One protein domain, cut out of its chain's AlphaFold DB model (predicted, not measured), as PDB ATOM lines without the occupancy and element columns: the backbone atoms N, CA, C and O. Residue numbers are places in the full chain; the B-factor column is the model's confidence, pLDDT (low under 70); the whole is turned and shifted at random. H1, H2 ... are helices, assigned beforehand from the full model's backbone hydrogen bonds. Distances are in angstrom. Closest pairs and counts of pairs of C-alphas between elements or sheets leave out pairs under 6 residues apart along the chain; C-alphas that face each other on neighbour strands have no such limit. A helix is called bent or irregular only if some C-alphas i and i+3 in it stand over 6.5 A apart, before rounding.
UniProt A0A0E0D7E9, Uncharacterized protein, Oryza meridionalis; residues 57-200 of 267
ATOM      1  N   PHE A  57     401.688 405.889 255.717       81.38
ATOM      2  CA  PHE A  57     402.414 407.158 255.751       81.38
ATOM      3  C   PHE A  57     402.810 407.548 257.181       81.38
ATOM      4  O   PHE A  57     403.977 407.840 257.437       81.38
ATOM      5  N   LEU A  58     401.877 407.469 258.136       81.69
ATOM      6  CA  LEU A  58     402.161 407.765 259.542       81.69
ATOM      7  C   LEU A  58     403.114 406.750 260.180       81.69
ATOM      8  O   LEU A  58     403.920 407.147 261.015       81.69
ATOM      9  N   LYS A  59     403.094 405.473 259.767       81.75
ATOM     10  CA  LYS A  59     404.115 404.489 260.170       81.75
ATOM     11  C   LYS A  59     405.513 404.915 259.731       81.75
ATOM     12  O   LYS A  59     406.439 404.880 260.534       81.75
ATOM     13  N   TRP A  60     405.671 405.317 258.470       84.44
ATOM     14  CA  TRP A  60     406.951 405.812 257.960       84.44
ATOM     15  C   TRP A  60     407.388 407.084 258.680       84.44
ATOM     16  O   TRP A  60     408.529 407.166 259.126       84.44
ATOM     17  N   LEU A  61     406.472 408.036 258.861       84.50
ATOM     18  CA  LEU A  61     406.729 409.270 259.598       84.50
ATOM     19  C   LEU A  61     407.172 408.985 261.040       84.50
ATOM     20  O   LEU A  61     408.165 409.546 261.492       84.50
ATOM     21  N   ALA A  62     406.485 408.081 261.741       82.50
ATOM     22  CA  ALA A  62     406.829 407.684 263.102       82.50
ATOM     23  C   ALA A  62     408.159 406.921 263.168       82.50
ATOM     24  O   ALA A  62     408.912 407.102 264.120       82.50
ATOM     25  N   PHE A  63     408.488 406.113 262.155       85.06
ATOM     26  CA  PHE A  63     409.796 405.465 262.054       85.06
ATOM     27  C   PHE A  63     410.917 406.496 261.885       85.06
ATOM     28  O   PHE A  63     411.891 406.461 262.634       85.06
ATOM     29  N   PHE A  64     410.763 407.457 260.969       84.69
ATOM     30  CA  PHE A  64     411.728 408.546 260.810       84.69
ATOM     31  C   PHE A  64     411.832 409.404 262.069       84.69
ATOM     32  O   PHE A  64     412.940 409.745 262.462       84.69
ATOM     33  N   ALA A  65     410.716 409.698 262.736       84.00
ATOM     34  CA  ALA A  65     410.711 410.424 264.001       84.00
ATOM     35  C   ALA A  65     411.424 409.647 265.117       84.00
ATOM     36  O   ALA A  65     412.183 410.237 265.877       84.00
ATOM     37  N   ALA A  66     411.246 408.326 265.191       82.88
ATOM     38  CA  ALA A  66     411.937 407.480 266.158       82.88
ATOM     39  C   ALA A  66     413.444 407.396 265.874       82.88
ATOM     40  O   ALA A  66     414.242 407.509 266.797       82.88
ATOM     41  N   VAL A  67     413.854 407.265 264.610       82.69
ATOM     42  CA  VAL A  67     415.274 407.317 264.221       82.69
ATOM     43  C   VAL A  67     415.861 408.705 264.492       82.69
ATOM     44  O   VAL A  67     416.967 408.815 265.014       82.69
ATOM     45  N   TYR A  68     415.110 409.765 264.194       81.38
ATOM     46  CA  TYR A  68     415.503 411.142 264.471       81.38
ATOM     47  C   TYR A  68     415.702 411.373 265.969       81.38
ATOM     48  O   TYR A  68     416.745 411.880 266.369       81.38
ATOM     49  N   LEU A  69     414.756 410.929 266.803       76.88
ATOM     50  CA  LEU A  69     414.905 410.952 268.255       76.88
ATOM     51  C   LEU A  69     416.082 410.098 268.719       76.88
ATOM     52  O   LEU A  69     416.792 410.533 269.606       76.88
ATOM     53  N   LEU A  70     416.349 408.939 268.111       76.75
ATOM     54  CA  LEU A  70     417.494 408.095 268.474       76.75
ATOM     55  C   LEU A  70     418.835 408.802 268.211       76.75
ATOM     56  O   LEU A  70     419.781 408.657 268.983       76.75
ATOM     57  N   ILE A  71     418.912 409.592 267.139       73.94
ATOM     58  CA  ILE A  71     420.090 410.405 266.807       73.94
ATOM     59  C   ILE A  71     420.170 411.642 267.711       73.94
ATOM     60  O   ILE A  71     421.251 412.003 268.170       73.94
ATOM     61  N   LEU A  72     419.039 412.292 267.983       69.12
ATOM     62  CA  LEU A  72     418.984 413.527 268.760       69.12
ATOM     63  C   LEU A  72     419.223 413.277 270.260       69.12
ATOM     64  O   LEU A  72     419.984 414.013 270.891       69.12
ATOM     65  N   ASP A  73     418.675 412.187 270.802       62.88
ATOM     66  CA  ASP A  73     418.859 411.710 272.182       62.88
ATOM     67  C   ASP A  73     420.340 411.436 272.498       62.88
ATOM     68  O   ASP A  73     420.810 411.685 273.609       62.88
ATOM     69  N   ARG A  74     421.145 411.065 271.488       56.28
ATOM     70  CA  ARG A  74     422.604 410.903 271.624       56.28
ATOM     71  C   ARG A  74     423.366 412.204 271.896       56.28
ATOM     72  O   ARG A  74     424.538 412.118 272.256       56.28
ATOM     73  N   THR A  75     422.758 413.384 271.729       53.50
ATOM     74  CA  THR A  75     423.510 414.654 271.688       53.50
ATOM     75  C   THR A  75     423.323 415.621 272.855       53.50
ATOM     76  O   THR A  75     424.159 416.513 272.965       53.50
ATOM     77  N   ASN A  76     422.337 415.501 273.759       50.41
ATOM     78  CA  ASN A  76     422.257 416.453 274.895       50.41
ATOM     79  C   ASN A  76     421.484 416.015 276.158       50.41
ATOM     80  O   ASN A  76     421.665 416.651 277.195       50.41
ATOM     81  N   TRP A  77     420.668 414.951 276.146       50.31
ATOM     82  CA  TRP A  77     419.941 414.511 277.350       50.31
ATOM     83  C   TRP A  77     420.241 413.060 277.707       50.31
ATOM     84  O   TRP A  77     419.637 412.103 277.246       50.31
ATOM     85  N   LYS A  78     421.236 412.917 278.576       41.81
ATOM     86  CA  LYS A  78     421.794 411.659 279.056       41.81
ATOM     87  C   LYS A  78     420.808 410.952 279.996       41.81
ATOM     88  O   LYS A  78     420.931 411.068 281.211       41.81
ATOM     89  N   THR A  79     419.881 410.155 279.468       51.09
ATOM     90  CA  THR A  79     419.325 409.036 280.244       51.09
ATOM     91  C   THR A  79     419.397 407.758 279.416       51.09
ATOM     92  O   THR A  79     418.711 407.590 278.417       51.09
ATOM     93  N   ASN A  80     420.241 406.818 279.852       55.19
ATOM     94  CA  ASN A  80     420.426 405.512 279.203       55.19
ATOM     95  C   ASN A  80     419.114 404.690 279.102       55.19
ATOM     96  O   ASN A  80     419.074 403.663 278.431       55.19
ATOM     97  N   MET A  81     418.049 405.116 279.788       62.59
ATOM     98  CA  MET A  81     416.753 404.447 279.825       62.59
ATOM     99  C   MET A  81     415.857 404.830 278.636       62.59
ATOM    100  O   MET A  81     415.172 403.970 278.092       62.59
ATOM    101  N   LEU A  82     415.907 406.083 278.177       62.75
ATOM    102  CA  LEU A  82     415.065 406.597 277.089       62.75
ATOM    103  C   LEU A  82     415.428 405.930 275.754       62.75
ATOM    104  O   LEU A  82     414.566 405.431 275.028       62.75
ATOM    105  N   THR A  83     416.727 405.782 275.512       67.44
ATOM    106  CA  THR A  83     417.274 405.092 274.343       67.44
ATOM    107  C   THR A  83     416.976 403.586 274.365       67.44
ATOM    108  O   THR A  83     416.713 402.999 273.316       67.44
ATOM    109  N   ALA A  84     416.925 402.957 275.547       75.19
ATOM    110  CA  ALA A  84     416.565 401.544 275.702       75.19
ATOM    111  C   ALA A  84     415.081 401.268 275.410       75.19
ATOM    112  O   ALA A  84     414.764 400.213 274.864       75.19
ATOM    113  N   LEU A  85     414.178 402.207 275.722       75.50
ATOM    114  CA  LEU A  85     412.756 402.115 275.361       75.50
ATOM    115  C   LEU A  85     412.487 402.443 273.884       75.50
ATOM    116  O   LEU A  85     411.504 401.969 273.313       75.50
ATOM    117  N   LEU A  86     413.364 403.210 273.238       79.00
ATOM    118  CA  LEU A  86     413.214 403.562 271.828       79.00
ATOM    119  C   LEU A  86     413.516 402.377 270.893       79.00
ATOM    120  O   LEU A  86     412.870 402.228 269.858       79.00
ATOM    121  N   VAL A  87     414.433 401.485 271.284       82.25
ATOM    122  CA  VAL A  87     414.758 400.239 270.559       82.25
ATOM    123  C   VAL A  87     413.519 399.357 270.303       82.25
ATOM    124  O   VAL A  87     413.232 399.070 269.135       82.25
ATOM    125  N   PRO A  88     412.738 398.940 271.323       81.69
ATOM    126  CA  PRO A  88     411.520 398.167 271.105       81.69
ATOM    127  C   PRO A  88     410.442 398.982 270.381       81.69
ATOM    128  O   PRO A  88     409.708 398.416 269.574       81.69
ATOM    129  N   TYR A  89     410.374 400.305 270.575       83.75
ATOM    130  CA  TYR A  89     409.450 401.147 269.809       83.75
ATOM    131  C   TYR A  89     409.735 401.089 268.298       83.75
ATOM    132  O   TYR A  89     408.823 400.891 267.493       83.75
ATOM    133  N   ILE A  90     411.006 401.210 267.901       84.00
ATOM    134  CA  ILE A  90     411.430 401.131 266.497       84.00
ATOM    135  C   ILE A  90     411.080 399.764 265.902       84.00
ATOM    136  O   ILE A  90     410.599 399.699 264.771       84.00
ATOM    137  N   PHE A  91     411.245 398.678 266.665       82.31
ATOM    138  CA  PHE A  91     410.852 397.333 266.237       82.31
ATOM    139  C   PHE A  91     409.354 397.237 265.890       82.31
ATOM    140  O   PHE A  91     408.988 396.681 264.849       82.31
ATOM    141  N   PHE A  92     408.479 397.812 266.719       75.88
ATOM    142  CA  PHE A  92     407.031 397.766 266.492       75.88
ATOM    143  C   PHE A  92     406.554 398.715 265.384       75.88
ATOM    144  O   PHE A  92     405.642 398.369 264.631       75.88
ATOM    145  N   THR A  93     407.191 399.877 265.235       77.25
ATOM    146  CA  THR A  93     406.826 400.894 264.233       77.25
ATOM    147  C   THR A  93     407.459 400.647 262.857       77.25
ATOM    148  O   THR A  93     407.017 401.229 261.867       77.25
ATOM    149  N   LEU A  94     408.445 399.744 262.752       80.12
ATOM    150  CA  LEU A  94     409.159 399.470 261.504       80.12
ATOM    151  C   LEU A  94     408.183 399.152 260.349       80.12
ATOM    152  O   LEU A  94     407.411 398.194 260.464       80.12
ATOM    153  N   PRO A  95     408.213 399.878 259.218       78.19
ATOM    154  CA  PRO A  95     407.310 399.620 258.101       78.19
ATOM    155  C   PRO A  95     407.518 398.215 257.515       78.19
ATOM    156  O   PRO A  95     408.619 397.661 257.540       78.19
ATOM    157  N   GLY A  96     406.442 397.616 256.995       71.81
ATOM    158  CA  GLY A  96     406.412 396.205 256.585       71.81
ATOM    159  C   GLY A  96     407.476 395.822 255.554       71.81
ATOM    160  O   GLY A  96     408.093 394.770 255.694       71.81
ATOM    161  N   GLY A  97     407.751 396.699 254.583       72.31
ATOM    162  CA  GLY A  97     408.774 396.458 253.558       72.31
ATOM    163  C   GLY A  97     410.203 396.409 254.110       72.31
ATOM    164  O   GLY A  97     410.990 395.563 253.700       72.31
ATOM    165  N   LEU A  98     410.535 397.261 255.089       76.00
ATOM    166  CA  LEU A  98     411.836 397.187 255.766       76.00
ATOM    167  C   LEU A  98     411.919 395.959 256.669       76.00
ATOM    168  O   LEU A  98     412.974 395.349 256.792       76.00
ATOM    169  N   PHE A  99     410.806 395.578 257.287       78.00
ATOM    170  CA  PHE A  99     410.757 394.431 258.181       78.00
ATOM    171  C   PHE A  99     410.987 393.104 257.474       78.00
ATOM    172  O   PHE A  99     411.734 392.275 257.982       78.00
ATOM    173  N   SER A 100     410.369 392.894 256.311       76.31
ATOM    174  CA  SER A 100     410.593 391.680 255.526       76.31
ATOM    175  C   SER A 100     412.033 391.602 255.018       76.31
ATOM    176  O   SER A 100     412.643 390.538 255.089       76.31
ATOM    177  N   LEU A 101     412.611 392.731 254.599       81.44
ATOM    178  CA  LEU A 101     414.001 392.814 254.145       81.44
ATOM    179  C   LEU A 101     414.996 392.543 255.287       81.44
ATOM    180  O   LEU A 101     415.880 391.698 255.150       81.44
ATOM    181  N   LEU A 102     414.820 393.204 256.437       79.62
ATOM    182  CA  LEU A 102     415.671 393.044 257.626       79.62
ATOM    183  C   LEU A 102     415.443 391.727 258.381       79.62
ATOM    184  O   LEU A 102     416.234 391.382 259.249       79.62
ATOM    185  N   ARG A 103     414.373 390.986 258.090       79.94
ATOM    186  CA  ARG A 103     414.155 389.617 258.593       79.94
ATOM    187  C   ARG A 103     414.640 388.550 257.614       79.94
ATOM    188  O   ARG A 103     414.898 387.412 258.009       79.94
ATOM    189  N   GLY A 104     414.729 388.909 256.338       81.75
ATOM    190  CA  GLY A 104     415.241 388.053 255.284       81.75
ATOM    191  C   GLY A 104     416.731 387.751 255.443       81.75
ATOM    192  O   GLY A 104     417.357 388.008 256.474       81.75
ATOM    193  N   GLU A 105     417.323 387.204 254.388       84.88
ATOM    194  CA  GLU A 105     418.738 386.822 254.380       84.88
ATOM    195  C   GLU A 105     419.661 388.004 254.683       84.88
ATOM    196  O   GLU A 105     420.605 387.862 255.456       84.88
ATOM    197  N   ILE A 106     419.332 389.190 254.163       84.94
ATOM    198  CA  ILE A 106     420.096 390.425 254.372       84.94
ATOM    199  C   ILE A 106     420.224 390.740 255.867       84.94
ATOM    200  O   ILE A 106     421.317 391.014 256.356       84.94
ATOM    201  N   GLY A 107     419.131 390.638 256.622       83.94
ATOM    202  CA  GLY A 107     419.144 390.849 258.067       83.94
ATOM    203  C   GLY A 107     420.032 389.876 258.828       83.94
ATOM    204  O   GLY A 107     420.748 390.278 259.743       83.94
ATOM    205  N   LYS A 108     420.029 388.602 258.422       85.75
ATOM    206  CA  LYS A 108     420.880 387.564 259.019       85.75
ATOM    207  C   LYS A 108     422.359 387.834 258.750       85.75
ATOM    208  O   LYS A 108     423.166 387.715 259.667       85.75
ATOM    209  N   TRP A 109     422.710 388.266 257.538       88.31
ATOM    210  CA  TRP A 109     424.072 388.694 257.207       88.31
ATOM    211  C   TRP A 109     424.517 389.880 258.062       88.31
ATOM    212  O   TRP A 109     425.596 389.841 258.651       88.31
ATOM    213  N   ILE A 110     423.668 390.902 258.199       86.00
ATOM    214  CA  ILE A 110     423.987 392.069 259.031       86.00
ATOM    215  C   ILE A 110     424.097 391.671 260.511       86.00
ATOM    216  O   ILE A 110     424.992 392.149 261.200       86.00
ATOM    217  N   ALA A 111     423.250 390.761 261.000       87.44
ATOM    218  CA  ALA A 111     423.326 390.224 262.357       87.44
ATOM    219  C   ALA A 111     424.649 389.484 262.616       87.44
ATOM    220  O   ALA A 111     425.292 389.716 263.638       87.44
ATOM    221  N   ILE A 112     425.090 388.644 261.675       87.75
ATOM    222  CA  ILE A 112     426.385 387.957 261.754       87.75
ATOM    223  C   ILE A 112     427.522 388.980 261.806       87.75
ATOM    224  O   ILE A 112     428.365 388.906 262.696       87.75
ATOM    225  N   ILE A 113     427.515 389.975 260.914       86.94
ATOM    226  CA  ILE A 113     428.518 391.049 260.907       86.94
ATOM    227  C   ILE A 113     428.509 391.799 262.245       86.94
ATOM    228  O   ILE A 113     429.570 392.022 262.821       86.94
ATOM    229  N   ALA A 114     427.334 392.138 262.780       85.31
ATOM    230  CA  ALA A 114     427.197 392.837 264.055       85.31
ATOM    231  C   ALA A 114     427.756 392.028 265.241       85.31
ATOM    232  O   ALA A 114     428.420 392.593 266.110       85.31
ATOM    233  N   VAL A 115     427.532 390.708 265.273       86.31
ATOM    234  CA  VAL A 115     428.094 389.813 266.300       86.31
ATOM    235  C   VAL A 115     429.608 389.686 266.152       86.31
ATOM    236  O   VAL A 115     430.320 389.805 267.145       86.31
ATOM    237  N   ILE A 116     430.113 389.496 264.929       87.69
ATOM    238  CA  ILE A 116     431.554 389.412 264.651       87.69
ATOM    239  C   ILE A 116     432.250 390.702 265.091       87.69
ATOM    240  O   ILE A 116     433.242 390.654 265.814       87.69
ATOM    241  N   LEU A 117     431.707 391.866 264.729       80.75
ATOM    242  CA  LEU A 117     432.295 393.157 265.084       80.75
ATOM    243  C   LEU A 117     432.332 393.357 266.609       80.75
ATOM    244  O   LEU A 117     433.322 393.867 267.135       80.75
ATOM    245  N   ARG A 118     431.302 392.879 267.329       79.75
ATOM    246  CA  ARG A 118     431.289 392.836 268.803       79.75
ATOM    247  C   ARG A 118     432.341 391.892 269.382       79.75
ATOM    248  O   ARG A 118     432.922 392.207 270.414       79.75
ATOM    249  N   LEU A 119     432.582 390.753 268.734       82.44
ATOM    250  CA  LEU A 119     433.539 389.748 269.196       82.44
ATOM    251  C   LEU A 119     434.993 390.225 269.048       82.44
ATOM    252  O   LEU A 119     435.807 389.994 269.938       82.44
ATOM    253  N   PHE A 120     435.317 390.897 267.938       80.12
ATOM    254  CA  PHE A 120     436.680 391.340 267.624       80.12
ATOM    255  C   PHE A 120     437.067 392.674 268.276       80.12
ATOM    256  O   PHE A 120     438.238 392.874 268.592       80.12
ATOM    257  N   PHE A 121     436.110 393.577 268.517       75.12
ATOM    258  CA  PHE A 121     436.380 394.902 269.093       75.12
ATOM    259  C   PHE A 121     435.553 395.204 270.355       75.12
ATOM    260  O   PHE A 121     434.903 396.245 270.421       75.12
ATOM    261  N   PRO A 122     435.605 394.367 271.408       68.81
ATOM    262  CA  PRO A 122     434.774 394.550 272.600       68.81
ATOM    263  C   PRO A 122     435.104 395.816 273.413       68.81
ATOM    264  O   PRO A 122     434.279 396.260 274.201       68.81
ATOM    265  N   ARG A 123     436.300 396.411 273.248       65.06
ATOM    266  CA  ARG A 123     436.738 397.612 273.997       65.06
ATOM    267  C   ARG A 123     436.757 398.924 273.215       65.06
ATOM    268  O   ARG A 123     436.914 399.970 273.830       65.06
ATOM    269  N   HIS A 124     436.650 398.879 271.892       68.38
ATOM    270  CA  HIS A 124     436.597 400.070 271.030       68.38
ATOM    271  C   HIS A 124     435.279 400.133 270.259       68.38
ATOM    272  O   HIS A 124     435.182 400.826 269.248       68.38
ATOM    273  N   PHE A 125     434.272 399.383 270.713       63.41
ATOM    274  CA  PHE A 125     432.989 399.386 270.048       63.41
ATOM    275  C   PHE A 125     432.348 400.759 270.233       63.41
ATOM    276  O   PHE A 125     432.177 401.214 271.363       63.41
ATOM    277  N   PRO A 126     432.032 401.454 269.139       67.31
ATOM    278  CA  PRO A 126     431.465 402.768 269.267       67.31
ATOM    279  C   PRO A 126     430.018 402.704 269.753       67.31
ATOM    280  O   PRO A 126     429.177 402.055 269.129       67.31
ATOM    281  N   ASP A 127     429.704 403.464 270.801       66.69
ATOM    282  CA  ASP A 127     428.356 403.556 271.378       66.69
ATOM    283  C   ASP A 127     427.258 403.873 270.337       66.69
ATOM    284  O   ASP A 127     426.098 403.499 270.505       66.69
ATOM    285  N   TRP A 128     427.594 404.580 269.245       66.44
ATOM    286  CA  TRP A 128     426.635 404.897 268.179       66.44
ATOM    287  C   TRP A 128     426.229 403.681 267.347       66.44
ATOM    288  O   TRP A 128     425.165 403.708 266.738       66.44
ATOM    289  N   LEU A 129     427.051 402.632 267.304       70.19
ATOM    290  CA  LEU A 129     426.783 401.410 266.552       70.19
ATOM    291  C   LEU A 129     426.143 400.327 267.436       70.19
ATOM    292  O   LEU A 129     425.487 399.425 266.916       70.19
ATOM    293  N   GLU A 130     426.280 400.422 268.765       74.75
ATOM    294  CA  GLU A 130     425.704 399.443 269.701       74.75
ATOM    295  C   GLU A 130     424.179 399.410 269.643       74.75
ATOM    296  O   GLU A 130     423.578 398.336 269.616       74.75
ATOM    297  N   LEU A 131     423.562 400.589 269.590       76.12
ATOM    298  CA  LEU A 131     422.113 400.776 269.563       76.12
ATOM    299  C   LEU A 131     421.472 400.308 268.243       76.12
ATOM    300  O   LEU A 131     420.588 399.451 268.293       76.12
ATOM    301  N   PRO A 132     421.901 400.778 267.052       76.44
ATOM    302  CA  PRO A 132     421.371 400.269 265.790       76.44
ATOM    303  C   PRO A 132     421.737 398.797 265.571       76.44
ATOM    304  O   PRO A 132     420.912 398.044 265.060       76.44
ATOM    305  N   GLY A 133     422.914 398.348 266.027       80.12
ATOM    306  CA  GLY A 133     423.286 396.933 266.024       80.12
ATOM    307  C   GLY A 133     422.334 396.079 266.865       80.12
ATOM    308  O   GLY A 133     421.904 395.021 266.413       80.12
ATOM    309  N   ALA A 134     421.930 396.554 268.048       81.94
ATOM    310  CA  ALA A 134     420.937 395.884 268.885       81.94
ATOM    311  C   ALA A 134     419.547 395.848 268.236       81.94
ATOM    312  O   ALA A 134     418.894 394.810 268.289       81.94
ATOM    313  N   VAL A 135     419.110 396.931 267.581       83.94
ATOM    314  CA  VAL A 135     417.839 396.965 266.830       83.94
ATOM    315  C   VAL A 135     417.859 395.949 265.687       83.94
ATOM    316  O   VAL A 135     416.909 395.187 265.526       83.94
ATOM    317  N   ILE A 136     418.943 395.897 264.911       84.94
ATOM    318  CA  ILE A 136     419.069 394.967 263.784       84.94
ATOM    319  C   ILE A 136     419.129 393.518 264.276       84.94
ATOM    320  O   ILE A 136     418.435 392.665 263.727       84.94
ATOM    321  N   LEU A 137     419.886 393.243 265.342       83.62
ATOM    322  CA  LEU A 137     419.921 391.921 265.970       83.62
ATOM    323  C   LEU A 137     418.547 391.516 266.504       83.62
ATOM    324  O   LEU A 137     418.111 390.394 266.261       83.62
ATOM    325  N   LEU A 138     417.841 392.432 267.171       84.75
ATOM    326  CA  LEU A 138     416.486 392.199 267.659       84.75
ATOM    327  C   LEU A 138     415.537 391.861 266.503       84.75
ATOM    328  O   LEU A 138     414.783 390.901 266.605       84.75
ATOM    329  N   ILE A 139     415.586 392.604 265.394       82.56
ATOM    330  CA  ILE A 139     414.718 392.368 264.229       82.56
ATOM    331  C   ILE A 139     415.045 391.036 263.543       82.56
ATOM    332  O   ILE A 139     414.119 390.292 263.207       82.56
ATOM    333  N   ALA A 140     416.332 390.736 263.349       84.88
ATOM    334  CA  ALA A 140     416.794 389.542 262.647       84.88
ATOM    335  C   ALA A 140     416.568 388.254 263.458       84.88
ATOM    336  O   ALA A 140     416.236 387.219 262.884       84.88
ATOM    337  N   VAL A 141     416.723 388.317 264.786       83.31
ATOM    338  CA  VAL A 141     416.530 387.174 265.699       83.31
ATOM    339  C   VAL A 141     415.072 387.041 266.156       83.31
ATOM    340  O   VAL A 141     414.677 385.972 266.620       83.31
ATOM    341  N   ALA A 142     414.244 388.086 266.017       78.75
ATOM    342  CA  ALA A 142     412.870 388.077 266.515       78.75
ATOM    343  C   ALA A 142     412.065 386.877 265.972       78.75
ATOM    344  O   ALA A 142     411.836 386.799 264.756       78.75
ATOM    345  N   PRO A 143     411.561 385.985 266.849       72.81
ATOM    346  CA  PRO A 143     410.902 384.754 266.436       72.81
ATOM    347  C   PRO A 143     409.669 385.041 265.574       72.81
ATOM    348  O   PRO A 143     408.985 386.052 265.751       72.81
ATOM    349  N   ASN A 144     409.385 384.148 264.622       69.38
ATOM    350  CA  ASN A 144     408.306 384.351 263.648       69.38
ATOM    351  C   ASN A 144     406.935 384.521 264.305       69.38
ATOM    352  O   ASN A 144     406.176 385.369 263.852       69.38
ATOM    353  N   LEU A 145     406.680 383.827 265.418       60.00
ATOM    354  CA  LEU A 145     405.469 384.002 266.224       60.00
ATOM    355  C   LEU A 145     405.322 385.439 266.743       60.00
ATOM    356  O   LEU A 145     404.252 386.019 266.657       60.00
ATOM    357  N   PHE A 146     406.396 386.073 267.218       63.91
ATOM    358  CA  PHE A 146     406.330 387.465 267.681       63.91
ATOM    359  C   PHE A 146     406.004 388.423 266.523       63.91
ATOM    360  O   PHE A 146     405.230 389.365 266.650       63.91
ATOM    361  N   ALA A 147     406.576 388.173 265.354       62.53
ATOM    362  CA  ALA A 147     406.372 389.027 264.196       62.53
ATOM    363  C   ALA A 147     404.976 388.930 263.591       62.53
ATOM    364  O   ALA A 147     404.380 389.961 263.281       62.53
ATOM    365  N   SER A 148     404.468 387.709 263.414       61.09
ATOM    366  CA  SER A 148     403.141 387.474 262.847       61.09
ATOM    367  C   SER A 148     402.048 387.892 263.821       61.09
ATOM    368  O   SER A 148     401.067 388.503 263.413       61.09
ATOM    369  N   THR A 149     402.247 387.650 265.117       61.81
ATOM    370  CA  THR A 149     401.219 387.902 266.122       61.81
ATOM    371  C   THR A 149     401.100 389.388 266.455       61.81
ATOM    372  O   THR A 149     400.015 389.939 266.336       61.81
ATOM    373  N   PHE A 150     402.187 390.104 266.772       62.72
ATOM    374  CA  PHE A 150     402.093 391.532 267.139       62.72
ATOM    375  C   PHE A 150     401.806 392.473 265.955       62.72
ATOM    376  O   PHE A 150     401.430 393.626 266.165       62.72
ATOM    377  N   ARG A 151     402.006 392.011 264.713       62.44
ATOM    378  CA  ARG A 151     401.839 392.822 263.493       62.44
ATOM    379  C   ARG A 151     400.683 392.368 262.592       62.44
ATOM    380  O   ARG A 151     400.320 393.122 261.693       62.44
ATOM    381  N   GLY A 152     400.134 391.177 262.822       63.88
ATOM    382  CA  GLY A 152     398.978 390.616 262.118       63.88
ATOM    383  C   GLY A 152     397.741 390.577 263.012       63.88
ATOM    384  O   GLY A 152     396.966 391.528 263.028       63.88
ATOM    385  N   ASP A 153     397.574 389.502 263.782       58.34
ATOM    386  CA  ASP A 153     396.331 389.246 264.531       58.34
ATOM    387  C   ASP A 153     396.172 390.117 265.794       58.34
ATOM    388  O   ASP A 153     395.062 390.464 266.187       58.34
ATOM    389  N   LEU A 154     397.279 390.537 266.416       64.06
ATOM    390  CA  LEU A 154     397.318 391.367 267.629       64.06
ATOM    391  C   LEU A 154     397.980 392.728 267.380       64.06
ATOM    392  O   LEU A 154     398.692 393.260 268.236       64.06
ATOM    393  N   VAL A 155     397.694 393.340 266.227       70.06
ATOM    394  CA  VAL A 155     398.096 394.730 265.921       70.06
ATOM    395  C   VAL A 155     397.725 395.691 267.056       70.06
ATOM    396  O   VAL A 155     398.491 396.602 267.364       70.06
ATOM    397  N   LEU A 156     396.601 395.452 267.742       72.44
ATOM    398  CA  LEU A 156     396.180 396.242 268.901       72.44
ATOM    399  C   LEU A 156     397.175 396.190 270.055       72.44
ATOM    400  O   LEU A 156     397.481 397.230 270.629       72.44
ATOM    401  N   VAL A 157     397.730 395.017 270.364       77.50
ATOM    402  CA  VAL A 157     398.710 394.870 271.449       77.50
ATOM    403  C   VAL A 157     399.985 395.641 271.115       77.50
ATOM    404  O   VAL A 157     400.499 396.366 271.963       77.50
ATOM    405  N   GLY A 158     400.447 395.569 269.861       77.25
ATOM    406  CA  GLY A 158     401.562 396.389 269.383       77.25
ATOM    407  C   GLY A 158     401.279 397.891 269.508       77.25
ATOM    408  O   GLY A 158     402.132 398.636 269.984       77.25
ATOM    409  N   ILE A 159     400.067 398.340 269.159       82.50
ATOM    410  CA  ILE A 159     399.646 399.742 269.307       82.50
ATOM    411  C   ILE A 159     399.625 400.168 270.782       82.50
ATOM    412  O   ILE A 159     400.134 401.243 271.094       82.50
ATOM    413  N   PHE A 160     399.100 399.341 271.692       84.75
ATOM    414  CA  PHE A 160     399.098 399.633 273.129       84.75
ATOM    415  C   PHE A 160     400.514 399.726 273.696       84.75
ATOM    416  O   PHE A 160     400.807 400.666 274.431       84.75
ATOM    417  N   ILE A 161     401.412 398.813 273.319       85.81
ATOM    418  CA  ILE A 161     402.820 398.860 273.737       85.81
ATOM    419  C   ILE A 161     403.486 400.141 273.213       85.81
ATOM    420  O   ILE A 161     404.111 400.868 273.986       85.81
ATOM    421  N   CYS A 162     403.299 400.477 271.933       85.88
ATOM    422  CA  CYS A 162     403.804 401.723 271.348       85.88
ATOM    423  C   CYS A 162     403.241 402.968 272.043       85.88
ATOM    424  O   CYS A 162     403.974 403.932 272.254       85.88
ATOM    425  N   LEU A 163     401.957 402.954 272.406       88.56
ATOM    426  CA  LEU A 163     401.319 404.047 273.128       88.56
ATOM    427  C   LEU A 163     401.911 404.199 274.532       88.56
ATOM    428  O   LEU A 163     402.253 405.311 274.915       88.56
ATOM    429  N   ILE A 164     402.068 403.102 275.282       89.00
ATOM    430  CA  ILE A 164     402.658 403.116 276.628       89.00
ATOM    431  C   ILE A 164     404.083 403.673 276.571       89.00
ATOM    432  O   ILE A 164     404.413 404.572 277.343       89.00
ATOM    433  N   ILE A 165     404.900 403.194 275.626       86.50
ATOM    434  CA  ILE A 165     406.263 403.695 275.430       86.50
ATOM    435  C   ILE A 165     406.235 405.184 275.052       86.50
ATOM    436  O   ILE A 165     406.939 405.974 275.671       86.50
ATOM    437  N   GLY A 166     405.387 405.606 274.109       85.56
ATOM    438  CA  GLY A 166     405.256 407.015 273.716       85.56
ATOM    439  C   GLY A 166     404.814 407.931 274.866       85.56
ATOM    440  O   GLY A 166     405.393 408.999 275.065       85.56
ATOM    441  N   CYS A 167     403.844 407.494 275.673       86.62
ATOM    442  CA  CYS A 167     403.411 408.185 276.888       86.62
ATOM    443  C   CYS A 167     404.545 408.299 277.912       86.62
ATOM    444  O   CYS A 167     404.709 409.353 278.525       86.62
ATOM    445  N   TYR A 168     405.330 407.235 278.092       86.00
ATOM    446  CA  TYR A 168     406.477 407.236 278.995       86.00
ATOM    447  C   TYR A 168     407.560 408.219 278.527       86.00
ATOM    448  O   TYR A 168     408.007 409.052 279.313       86.00
ATOM    449  N   LEU A 169     407.912 408.195 277.235       81.81
ATOM    450  CA  LEU A 169     408.873 409.127 276.629       81.81
ATOM    451  C   LEU A 169     408.435 410.588 276.804       81.81
ATOM    452  O   LEU A 169     409.247 411.452 277.133       81.81
ATOM    453  N   LEU A 170     407.140 410.865 276.638       82.19
ATOM    454  CA  LEU A 170     406.580 412.200 276.838       82.19
ATOM    455  C   LEU A 170     406.669 412.651 278.304       82.19
ATOM    456  O   LEU A 170     407.034 413.796 278.575       82.19
ATOM    457  N   GLN A 171     406.359 411.764 279.254       84.06
ATOM    458  CA  GLN A 171     406.460 412.066 280.684       84.06
ATOM    459  C   GLN A 171     407.903 412.342 281.104       84.06
ATOM    460  O   GLN A 171     408.156 413.320 281.811       84.06
ATOM    461  N   GLU A 172     408.839 411.514 280.645       80.31
ATOM    462  CA  GLU A 172     410.258 411.668 280.949       80.31
ATOM    463  C   GLU A 172     410.802 412.979 280.375       80.31
ATOM    464  O   GLU A 172     411.463 413.740 281.077       80.31
ATOM    465  N   HIS A 173     410.409 413.332 279.148       77.06
ATOM    466  CA  HIS A 173     410.763 414.612 278.540       77.06
ATOM    467  C   HIS A 173     410.233 415.814 279.338       77.06
ATOM    468  O   HIS A 173     410.951 416.796 279.547       77.06
ATOM    469  N   ILE A 174     408.991 415.753 279.834       79.06
ATOM    470  CA  ILE A 174     408.407 416.823 280.658       79.06
ATOM    471  C   ILE A 174     409.140 416.949 282.003       79.06
ATOM    472  O   ILE A 174     409.397 418.075 282.447       79.06
ATOM    473  N   ARG A 175     409.502 415.823 282.634       79.62
ATOM    474  CA  ARG A 175     410.278 415.801 283.887       79.62
ATOM    475  C   ARG A 175     411.681 416.365 283.683       79.62
ATOM    476  O   ARG A 175     412.063 417.288 284.399       79.62
ATOM    477  N   ALA A 176     412.402 415.882 282.674       72.75
ATOM    478  CA  ALA A 176     413.754 416.329 282.342       72.75
ATOM    479  C   ALA A 176     413.808 417.819 281.960       72.75
ATOM    480  O   ALA A 176     414.783 418.513 282.243       72.75
ATOM    481  N   SER A 177     412.731 418.341 281.370       71.31
ATOM    482  CA  SER A 177     412.625 419.750 280.979       71.31
ATOM    483  C   SER A 177     412.263 420.701 282.126       71.31
ATOM    484  O   SER A 177     412.253 421.917 281.920       71.31
ATOM    485  N   GLY A 178     411.941 420.198 283.323       74.75
ATOM    486  CA  GLY A 178     411.493 421.025 284.451       74.75
ATOM    487  C   GLY A 178     410.074 421.588 284.282       74.75
ATOM    488  O   GLY A 178     409.775 422.665 284.793       74.75
ATOM    489  N   GLY A 179     409.206 420.891 283.538       76.56
ATOM    490  CA  GLY A 179     407.789 421.232 283.367       76.56
ATOM    491  C   GLY A 179     407.338 421.392 281.910       76.56
ATOM    492  O   GLY A 179     408.131 421.665 281.008       76.56
ATOM    493  N   PHE A 180     406.024 421.267 281.680       75.50
ATOM    494  CA  PHE A 180     405.411 421.231 280.340       75.50
ATOM    495  C   PHE A 180     405.741 422.473 279.501       75.50
ATOM    496  O   PHE A 180     406.189 422.380 278.365       75.50
ATOM    497  N   ARG A 181     405.605 423.670 280.079       73.25
ATOM    498  CA  ARG A 181     405.822 424.931 279.349       73.25
ATOM    499  C   ARG A 181     407.288 425.174 278.974       73.25
ATOM    500  O   ARG A 181     407.562 425.949 278.063       73.25
ATOM    501  N   ASN A 182     408.218 424.541 279.687       71.50
ATOM    502  CA  ASN A 182     409.648 424.641 279.417       71.50
ATOM    503  C   ASN A 182     410.092 423.585 278.392       71.50
ATOM    504  O   ASN A 182     410.913 423.894 277.533       71.50
ATOM    505  N   ALA A 183     409.462 422.404 278.417       69.69
ATOM    506  CA  ALA A 183     409.639 421.337 277.433       69.69
ATOM    507  C   ALA A 183     409.404 421.822 275.992       69.69
ATOM    508  O   ALA A 183     410.250 421.617 275.130       69.69
ATOM    509  N   PHE A 184     408.312 422.557 275.754       69.56
ATOM    510  CA  PHE A 184     407.929 423.009 274.407       69.56
ATOM    511  C   PHE A 184     408.527 424.352 273.967       69.56
ATOM    512  O   PHE A 184     408.331 424.751 272.823       69.56
ATOM    513  N   ARG A 185     409.213 425.089 274.852       66.94
ATOM    514  CA  ARG A 185     409.630 426.480 274.572       66.94
ATOM    515  C   ARG A 185     411.133 426.717 274.661       66.94
ATOM    516  O   ARG A 185     411.619 427.739 274.184       66.94
ATOM    517  N   LYS A 186     411.888 425.801 275.267       69.31
ATOM    518  CA  LYS A 186     413.344 425.915 275.360       69.31
ATOM    519  C   LYS A 186     413.973 425.526 274.020       69.31
ATOM    520  O   LYS A 186     413.763 424.409 273.568       69.31
ATOM    521  N   GLY A 187     414.753 426.420 273.404       59.03
ATOM    522  CA  GLY A 187     415.269 426.262 272.031       59.03
ATOM    523  C   GLY A 187     415.962 424.924 271.737       59.03
ATOM    524  O   GLY A 187     415.737 424.349 270.678       59.03
ATOM    525  N   ASN A 188     416.699 424.362 272.702       61.50
ATOM    526  CA  ASN A 188     417.362 423.058 272.543       61.50
ATOM    527  C   ASN A 188     416.428 421.844 272.772       61.50
ATOM    528  O   ASN A 188     416.793 420.728 272.426       61.50
ATOM    529  N   GLY A 189     415.230 422.040 273.344       62.00
ATOM    530  CA  GLY A 189     414.231 420.992 273.630       62.00
ATOM    531  C   GLY A 189     413.040 420.951 272.659       62.00
ATOM    532  O   GLY A 189     412.294 419.971 272.636       62.00
ATOM    533  N   VAL A 190     412.869 421.977 271.814       71.25
ATOM    534  CA  VAL A 190     411.778 422.039 270.820       71.25
ATOM    535  C   VAL A 190     411.872 420.886 269.823       71.25
ATOM    536  O   VAL A 190     410.865 420.249 269.523       71.25
ATOM    537  N   SER A 191     413.078 420.570 269.348       73.81
ATOM    538  CA  SER A 191     413.253 419.487 268.378       73.81
ATOM    539  C   SER A 191     412.915 418.106 268.964       73.81
ATOM    540  O   SER A 191     412.214 417.312 268.336       73.81
ATOM    541  N   ASN A 192     413.304 417.856 270.219       74.81
ATOM    542  CA  ASN A 192     412.919 416.642 270.949       74.81
ATOM    543  C   ASN A 192     411.400 416.556 271.139       74.81
ATOM    544  O   ASN A 192     410.800 415.506 270.914       74.81
ATOM    545  N   SER A 193     410.760 417.677 271.476       78.31
ATOM    546  CA  SER A 193     409.300 417.751 271.608       78.31
ATOM    547  C   SER A 193     408.586 417.410 270.301       78.31
ATOM    548  O   SER A 193     407.596 416.682 270.314       78.31
ATOM    549  N   ILE A 194     409.098 417.907 269.171       82.50
ATOM    550  CA  ILE A 194     408.567 417.622 267.834       82.50
ATOM    551  C   ILE A 194     408.733 416.136 267.509       82.50
ATOM    552  O   ILE A 194     407.763 415.495 267.113       82.50
ATOM    553  N   GLY A 195     409.913 415.557 267.742       81.81
ATOM    554  CA  GLY A 195     410.145 414.128 267.524       81.81
ATOM    555  C   GLY A 195     409.208 413.242 268.354       81.81
ATOM    556  O   GLY A 195     408.620 412.305 267.817       81.81
ATOM    557  N   ILE A 196     409.002 413.566 269.637       82.25
ATOM    558  CA  ILE A 196     408.100 412.808 270.526       82.25
ATOM    559  C   ILE A 196     406.643 412.969 270.082       82.25
ATOM    560  O   ILE A 196     405.892 411.995 270.079       82.25
ATOM    561  N   LEU A 197     406.244 414.168 269.652       84.88
ATOM    562  CA  LEU A 197     404.903 414.425 269.130       84.88
ATOM    563  C   LEU A 197     404.626 413.622 267.848       84.88
ATOM    564  O   LEU A 197     403.581 412.981 267.743       84.88
ATOM    565  N   LEU A 198     405.569 413.612 266.898       84.31
ATOM    566  CA  LEU A 198     405.464 412.816 265.669       84.31
ATOM    567  C   LEU A 198     405.449 411.312 265.965       84.31
ATOM    568  O   LEU A 198     404.766 410.554 265.284       84.31
ATOM    569  N   LEU A 199     406.175 410.868 266.987       83.88
ATOM    570  CA  LEU A 199     406.162 409.480 267.437       83.88
ATOM    571  C   LEU A 199     404.808 409.108 268.069       83.88
ATOM    572  O   LEU A 199     404.284 408.017 267.846       83.88
ATOM    573  N   PHE A 200     404.202 410.023 268.825       83.94
ATOM    574  CA  PHE A 200     402.920 409.809 269.497       83.94
ATOM    575  C   PHE A 200     401.715 409.844 268.544       83.94
ATOM    576  O   PHE A 200     400.703 409.190 268.800       83.94
TER     577      PHE A 200
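Overview. This is residues 57 to 200 of the 267 residues of an uncharacterized protein of Oryza meridionalis (UniProt A0A0E0D7E9). The longest helix, H7, stands in an up-and-down bundle with H1, H2 and H9, each running against the one before it in the chain, and the hairpin of H4 and H5 packs on this bundle through H2. The whole is a flat slab, with H6 and H8 at opposite ends of H7, H3 by one end of H5, and residues 119 to 124 sticking out. The printed part has 144 residues with nine named helices, H1 to H9 in order, and no named strand: all helix. It is compact, with a radius of gyration of the C-alphas of 16.2 A and spans of 47, 42 and 21 A.

Arrangement. H7, residues 155 to 176, touches H2, residues 80 to 93, opposite ways at 28 degrees, a shallow tilt; closest C-alphas Cys 162 and Tyr 89, 5.9 A. Its residues 163 to 173 alone touch H9, residues 190 to 200; closest C-alphas Gly 166 and Phe 200, 5.6 A. H1, residues 57 to 76, touches H9, closest C-alphas Ala 62 and Leu 199, 4.7 A. H1 and H2 form a hairpin at 16 degrees, closest C-alphas Phe 63 and Thr 93, 5.9 A. Residues 87 to 91 alone of H2 touch H5, residues 127 to 141; closest C-alphas Val 87 and Val 135, 5.8 A. Residues 107 to 114 alone of H4, residues 105 to 120, touch H5 in a hairpin; closest C-alphas Ala 111 and Leu 137, 5.2 A. H3, residues 96 to 103, touches residues 136 to 141 alone of H5, about perpendicular at 86 degrees; closest C-alphas Arg 103 and Ala 140, 4.8 A. H6, residues 144 to 153, touches H7 only at the corner, at residues 155 to 158 alone; closest C-alphas Phe 150 and Gly 158, 5.4 A. H8, residues 180 to 183, only just touches H7, only at the corner, at residues 173 to 174 alone, with 3 pairs of C-alphas within 8 A; closest Phe 180 and Ile 174, 5.3 A. Every O i to N i+4 pair is within hydrogen-bond range in H3, H4, H7 and H9, against 13 of 16 in H1, 8 of 10 in H2, 9 of 11 in H5 and 5 of 6 in H6; H8 is too short for such a pair.

Along the chain. H7 is 31.3 A long, H1 29.1 A, H4 22.8 A, H5 21.0 A and H2 20.7 A. H1 begins at C-alpha 57 (402.414, 407.158, 255.751) and H9 ends at C-alpha 200 (402.920, 409.809, 269.497). H6 is only just irregular, with C-alphas 150 and 153 6.7 A apart.

Size, cuts and confidence. The C-alphas farthest apart, of Glu 105 and Arg 181, are 47.4 A apart. The printed part has no cut and no long link. The pLDDT is under 70 in residues 72 to 83, 122 to 128, 144 to 154 and 183 to 189.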